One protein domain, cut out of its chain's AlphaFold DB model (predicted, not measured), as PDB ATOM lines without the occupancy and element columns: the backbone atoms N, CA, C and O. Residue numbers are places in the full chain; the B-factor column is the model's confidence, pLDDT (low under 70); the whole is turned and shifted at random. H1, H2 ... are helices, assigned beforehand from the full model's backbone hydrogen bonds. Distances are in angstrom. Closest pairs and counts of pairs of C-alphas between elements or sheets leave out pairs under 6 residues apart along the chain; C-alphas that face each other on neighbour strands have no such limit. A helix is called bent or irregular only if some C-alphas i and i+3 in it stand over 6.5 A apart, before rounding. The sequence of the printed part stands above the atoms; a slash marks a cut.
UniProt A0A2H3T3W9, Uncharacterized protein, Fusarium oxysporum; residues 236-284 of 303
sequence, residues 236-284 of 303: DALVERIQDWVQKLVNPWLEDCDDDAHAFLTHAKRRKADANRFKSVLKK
ATOM      1  N   ASP A 236     470.383 313.365 501.746       94.31
ATOM      2  CA  ASP A 236     470.243 312.051 501.118       94.31
ATOM      3  C   ASP A 236     468.994 312.006 500.226       94.31
ATOM      4  O   ASP A 236     469.081 311.638 499.055       94.31
ATOM      5  N   ALA A 237     467.856 312.513 500.711       95.06
ATOM      6  CA  ALA A 237     466.627 312.620 499.924       95.06
ATOM      7  C   ALA A 237     466.787 313.534 498.694       95.06
ATOM      8  O   ALA A 237     466.193 313.290 497.638       95.06
ATOM      9  N   LEU A 238     467.578 314.607 498.799       94.88
ATOM     10  CA  LEU A 238     467.914 315.459 497.660       94.88
ATOM     11  C   LEU A 238     468.782 314.710 496.645       94.88
ATOM     12  O   LEU A 238     468.512 314.782 495.443       94.88
ATOM     13  N   VAL A 239     469.809 314.002 497.113       94.88
ATOM     14  CA  VAL A 239     470.703 313.212 496.263       94.88
ATOM     15  C   VAL A 239     469.920 312.129 495.529       94.88
ATOM     16  O   VAL A 239     470.069 312.027 494.314       94.88
ATOM     17  N   GLU A 240     469.028 311.403 496.204       96.06
ATOM     18  CA  GLU A 240     468.139 310.414 495.580       96.06
ATOM     19  C   GLU A 240     467.263 311.044 494.492       96.06
ATOM     20  O   GLU A 240     467.203 310.545 493.373       96.06
ATOM     21  N   ARG A 241     466.647 312.204 494.755       94.62
ATOM     22  CA  ARG A 241     465.828 312.904 493.747       94.62
ATOM     23  C   ARG A 241     466.637 313.362 492.540       94.62
ATOM     24  O   ARG A 241     466.136 313.318 491.415       94.62
ATOM     25  N   ILE A 242     467.865 313.836 492.757       94.69
ATOM     26  CA  ILE A 242     468.773 314.212 491.670       94.69
ATOM     27  C   ILE A 242     469.172 312.969 490.881       94.69
ATOM     28  O   ILE A 242     469.151 313.015 489.655       94.69
ATOM     29  N   GLN A 243     469.498 311.866 491.555       92.00
ATOM     30  CA  GLN A 243     469.828 310.597 490.911       92.00
ATOM     31  C   GLN A 243     468.655 310.083 490.080       92.00
ATOM     32  O   GLN A 243     468.838 309.833 488.895       92.00
ATOM     33  N   ASP A 244     467.445 310.040 490.631       94.38
ATOM     34  CA  ASP A 244     466.222 309.674 489.911       94.38
ATOM     35  C   ASP A 244     465.972 310.570 488.699       94.38
ATOM     36  O   ASP A 244     465.553 310.107 487.636       94.38
ATOM     37  N   TRP A 245     466.201 311.875 488.849       93.44
ATOM     38  CA  TRP A 245     466.033 312.827 487.762       93.44
ATOM     39  C   TRP A 245     467.074 312.619 486.663       93.44
ATOM     40  O   TRP A 245     466.711 312.573 485.489       93.44
ATOM     41  N   VAL A 246     468.346 312.440 487.026       90.19
ATOM     42  CA  VAL A 246     469.426 312.120 486.086       90.19
ATOM     43  C   VAL A 246     469.145 310.788 485.402       90.19
ATOM     44  O   VAL A 246     469.254 310.707 484.185       90.19
ATOM     45  N   GLN A 247     468.703 309.773 486.137       86.44
ATOM     46  CA  GLN A 247     468.364 308.466 485.592       86.44
ATOM     47  C   GLN A 247     467.210 308.576 484.586       86.44
ATOM     48  O   GLN A 247     467.329 308.106 483.462       86.44
ATOM     49  N   LYS A 248     466.121 309.280 484.924       88.00
ATOM     50  CA  LYS A 248     465.008 309.548 483.991       88.00
ATOM     51  C   LYS A 248     465.436 310.372 482.781       88.00
ATOM     52  O   LYS A 248     464.886 310.193 481.698       88.00
ATOM     53  N   LEU A 249     466.379 311.293 482.963       83.81
ATOM     54  CA  LEU A 249     466.882 312.140 481.890       83.81
ATOM     55  C   LEU A 249     467.808 311.372 480.945       83.81
ATOM     56  O   LEU A 249     467.772 311.631 479.748       83.81
ATOM     57  N   VAL A 250     468.641 310.474 481.473       76.44
ATOM     58  CA  VAL A 250     469.735 309.814 480.747       76.44
ATOM     59  C   VAL A 250     469.339 308.425 480.235       76.44
ATOM     60  O   VAL A 250     469.791 308.055 479.156       76.44
ATOM     61  N   ASN A 251     468.454 307.686 480.915       73.44
ATOM     62  CA  ASN A 251     467.988 306.362 480.470       73.44
ATOM     63  C   ASN A 251     467.476 306.345 479.025       73.44
ATOM     64  O   ASN A 251     467.951 305.507 478.261       73.44
ATOM     65  N   PRO A 252     466.622 307.295 478.591       78.00
ATOM     66  CA  PRO A 252     466.142 307.313 477.210       78.00
ATOM     67  C   PRO A 252     467.243 307.556 476.169       78.00
ATOM     68  O   PRO A 252     467.013 307.357 474.988       78.00
ATOM     69  N   TRP A 253     468.423 308.031 476.576       62.47
ATOM     70  CA  TRP A 253     469.559 308.267 475.681       62.47
ATOM     71  C   TRP A 253     470.534 307.095 475.679       62.47
ATOM     72  O   TRP A 253     471.297 306.969 474.732       62.47
ATOM     73  N   LEU A 254     470.541 306.278 476.735       60.94
ATOM     74  CA  LEU A 254     471.411 305.111 476.887       60.94
ATOM     75  C   LEU A 254     470.812 303.843 476.265       60.94
ATOM     76  O   LEU A 254     471.577 302.970 475.868       60.94
ATOM     77  N   GLU A 255     469.485 303.732 476.164       59.56
ATOM     78  CA  GLU A 255     468.821 302.559 475.568       59.56
ATOM     79  C   GLU A 255     468.975 302.492 474.032       59.56
ATOM     80  O   GLU A 255     469.002 301.396 473.481       59.56
ATOM     81  N   ASP A 256     469.210 303.627 473.361       56.28
ATOM     82  CA  ASP A 256     469.392 303.727 471.896       56.28
ATOM     83  C   ASP A 256     470.874 303.916 471.465       56.28
ATOM     84  O   ASP A 256     471.190 304.301 470.336       56.28
ATOM     85  N   CYS A 257     471.831 303.683 472.375       51.56
ATOM     86  CA  CYS A 257     473.223 304.133 472.224       51.56
ATOM     87  C   CYS A 257     474.138 303.322 471.291       51.56
ATOM     88  O   CYS A 257     475.314 303.677 471.185       51.56
ATOM     89  N   ASP A 258     473.647 302.301 470.590       55.25
ATOM     90  CA  ASP A 258     474.459 301.645 469.556       55.25
ATOM     91  C   ASP A 258     474.417 302.394 468.203       55.25
ATOM     92  O   ASP A 258     475.388 302.310 467.452       55.25
ATOM     93  N   ASP A 259     473.395 303.227 467.925       55.19
ATOM     94  CA  ASP A 259     473.245 303.911 466.619       55.19
ATOM     95  C   ASP A 259     473.321 305.464 466.644       55.19
ATOM     96  O   ASP A 259     473.629 306.080 465.620       55.19
ATOM     97  N   ASP A 260     473.154 306.144 467.791       62.34
ATOM     98  CA  ASP A 260     472.927 307.611 467.814       62.34
ATOM     99  C   ASP A 260     474.088 308.514 468.299       62.34
ATOM    100  O   ASP A 260     473.994 309.753 468.288       62.34
ATOM    101  N   ALA A 261     475.251 307.953 468.643       60.69
ATOM    102  CA  ALA A 261     476.407 308.742 469.094       60.69
ATOM    103  C   ALA A 261     476.892 309.763 468.034       60.69
ATOM    104  O   ALA A 261     477.298 310.892 468.353       60.69
ATOM    105  N   HIS A 262     476.802 309.407 466.747       62.38
ATOM    106  CA  HIS A 262     477.157 310.290 465.633       62.38
ATOM    107  C   HIS A 262     476.146 311.428 465.427       62.38
ATOM    108  O   HIS A 262     476.550 312.561 465.124       62.38
ATOM    109  N   ALA A 263     474.853 311.172 465.642       64.81
ATOM    110  CA  ALA A 263     473.805 312.186 465.562       64.81
ATOM    111  C   ALA A 263     473.974 313.232 466.676       64.81
ATOM    112  O   ALA A 263     473.966 314.442 466.406       64.81
ATOM    113  N   PHE A 264     474.263 312.783 467.903       63.19
ATOM    114  CA  PHE A 264     474.528 313.662 469.042       63.19
ATOM    115  C   PHE A 264     475.754 314.556 468.820       63.19
ATOM    116  O   PHE A 264     475.685 315.782 468.989       63.19
ATOM    117  N   LEU A 265     476.871 313.975 468.367       68.50
ATOM    118  CA  LEU A 265     478.103 314.721 468.101       68.50
ATOM    119  C   LEU A 265     477.898 315.777 467.002       68.50
ATOM    120  O   LEU A 265     478.432 316.889 467.080       68.50
ATOM    121  N   THR A 266     477.085 315.456 465.996       69.06
ATOM    122  CA  THR A 266     476.729 316.370 464.904       69.06
ATOM    123  C   THR A 266     475.857 317.522 465.409       69.06
ATOM    124  O   THR A 266     476.125 318.686 465.096       69.06
ATOM    125  N   HIS A 267     474.881 317.242 466.276       65.81
ATOM    126  CA  HIS A 267     474.029 318.263 466.893       65.81
ATOM    127  C   HIS A 267     474.806 319.189 467.847       65.81
ATOM    128  O   HIS A 267     474.572 320.404 467.872       65.81
ATOM    129  N   ALA A 268     475.759 318.648 468.608       64.25
ATOM    130  CA  ALA A 268     476.639 319.423 469.482       64.25
ATOM    131  C   ALA A 268     477.599 320.321 468.678       64.25
ATOM    132  O   ALA A 268     477.745 321.512 468.980       64.25
ATOM    133  N   LYS A 269     478.198 319.796 467.597       69.88
ATOM    134  CA  LYS A 269     479.042 320.576 466.674       69.88
ATOM    135  C   LYS A 269     478.254 321.692 465.983       69.88
ATOM    136  O   LYS A 269     478.756 322.816 465.906       69.88
ATOM    137  N   ARG A 270     477.012 321.426 465.557       72.50
ATOM    138  CA  ARG A 270     476.124 322.432 464.948       72.50
ATOM    139  C   ARG A 270     475.817 323.574 465.918       72.50
ATOM    140  O   ARG A 270     476.055 324.729 465.581       72.50
ATOM    141  N   ARG A 271     475.440 323.264 467.166       71.94
ATOM    142  CA  ARG A 271     475.198 324.284 468.207       71.94
ATOM    143  C   ARG A 271     476.426 325.159 468.486       71.94
ATOM    144  O   ARG A 271     476.296 326.374 468.628       71.94
ATOM    145  N   LYS A 272     477.629 324.575 468.510       74.31
ATOM    146  CA  LYS A 272     478.883 325.335 468.665       74.31
ATOM    147  C   LYS A 272     479.144 326.260 467.467       74.31
ATOM    148  O   LYS A 272     479.568 327.403 467.655       74.31
ATOM    149  N   ALA A 273     478.881 325.794 466.246       72.62
ATOM    150  CA  ALA A 273     479.016 326.599 465.034       72.62
ATOM    151  C   ALA A 273     478.019 327.773 465.005       72.62
ATOM    152  O   ALA A 273     478.412 328.902 464.699       72.62
ATOM    153  N   ASP A 274     476.771 327.541 465.409       71.12
ATOM    154  CA  ASP A 274     475.724 328.565 465.462       71.12
ATOM    155  C   ASP A 274     476.018 329.630 466.526       71.12
ATOM    156  O   ASP A 274     475.930 330.831 466.252       71.12
ATOM    157  N   ALA A 275     476.498 329.222 467.706       70.81
ATOM    158  CA  ALA A 275     476.949 330.145 468.748       70.81
ATOM    159  C   ALA A 275     478.115 331.033 468.270       70.81
ATOM    160  O   ALA A 275     478.168 332.232 468.564       70.81
ATOM    161  N   ASN A 276     479.037 330.478 467.480       76.88
ATOM    162  CA  ASN A 276     480.145 331.234 466.897       76.88
ATOM    163  C   ASN A 276     479.683 332.197 465.792       76.88
ATOM    164  O   ASN A 276     480.170 333.334 465.726       76.88
ATOM    165  N   ARG A 277     478.706 331.806 464.964       71.31
ATOM    166  CA  ARG A 277     478.064 332.705 463.988       71.31
ATOM    167  C   ARG A 277     477.359 333.863 464.693       71.31
ATOM    168  O   ARG A 277     477.578 335.018 464.324       71.31
ATOM    169  N   PHE A 278     476.620 333.591 465.767       68.81
ATOM    170  CA  PHE A 278     475.964 334.622 466.572       68.81
ATOM    171  C   PHE A 278     476.970 335.589 467.224       68.81
ATOM    172  O   PHE A 278     476.832 336.809 467.097       68.81
ATOM    173  N   LYS A 279     478.057 335.073 467.820       78.62
ATOM    174  CA  LYS A 279     479.169 335.900 468.331       78.62
ATOM    175  C   LYS A 279     479.775 336.796 467.242       78.62
ATOM    176  O   LYS A 279     480.105 337.953 467.507       78.62
ATOM    177  N   SER A 280     479.896 336.294 466.015       74.94
ATOM    178  CA  SER A 280     480.431 337.050 464.874       74.94
ATOM    179  C   SER A 280     479.498 338.189 464.448       74.94
ATOM    180  O   SER A 280     479.956 339.310 464.209       74.94
ATOM    181  N   VAL A 281     478.183 337.946 464.437       75.69
ATOM    182  CA  VAL A 281     477.159 338.974 464.184       75.69
ATOM    183  C   VAL A 281     477.185 340.058 465.266       75.69
ATOM    184  O   VAL A 281     477.173 341.247 464.938       75.69
ATOM    185  N   LEU A 282     477.313 339.679 466.543       71.38
ATOM    186  CA  LEU A 282     477.453 340.628 467.653       71.38
ATOM    187  C   LEU A 282     478.721 341.486 467.534       71.38
ATOM    188  O   LEU A 282     478.649 342.708 467.681       71.38
ATOM    189  N   LYS A 283     479.874 340.889 467.201       75.94
ATOM    190  CA  LYS A 283     481.124 341.638 466.961       75.94
ATOM    191  C   LYS A 283     480.996 342.605 465.776       75.94
ATOM    192  O   LYS A 283     481.462 343.741 465.865       75.94
ATOM    193  N   LYS A 284     480.327 342.197 464.690       71.81
ATOM    194  CA  LYS A 284     480.073 343.052 463.515       71.81
ATOM    195  C   LYS A 284     479.141 344.223 463.852       71.81
ATOM    196  O   LYS A 284     479.417 345.346 463.434       71.81
TER     197      LYS A 284
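AT A GLANCE: This is residues 236 to 284 of the 303 residues of an uncharacterized protein of Fusarium oxysporum (UniProt A0A2H3T3W9). Two helices, H1 and then the longer H2, make a wide, open V, with residues 255 to 260 as the turn at its point and nothing packed between the arms. The printed part has 49 residues with two named helices and no named strand, and its class is all helix. It is extended and flat, with a radius of gyration of the C-alphas of 16.8 A and spans of 49 by 30 by 9 A.

HOW THE PARTS SIT: H1, residues 236 to 254, and H2, residues 261 to 284, are apart, with no C-alpha of the one within 8 A of the other. H1 has a kink of 28 degrees near residue 248. It is only just irregular: C-alphas 249 and 252 are 6.8 A apart. In H2 every O i to N i+4 pair is within hydrogen-bond range; in H1, 13 of 15 are.

IN THESE COORDINATES: H1 begins at C-alpha 236 (470.243, 312.051, 501.118) and measures 25.2 A from first to last C-alpha. H2 measures 35.0 A and ends at C-alpha 284 (480.073, 343.052, 463.515).

THE WHOLE: The C-alphas farthest apart, of Asp 236 and Lys 284, are 49.7 A apart. The link is short, and the printed part has no cut. Residues 253 to 269 and residue 278 have pLDDT under 70.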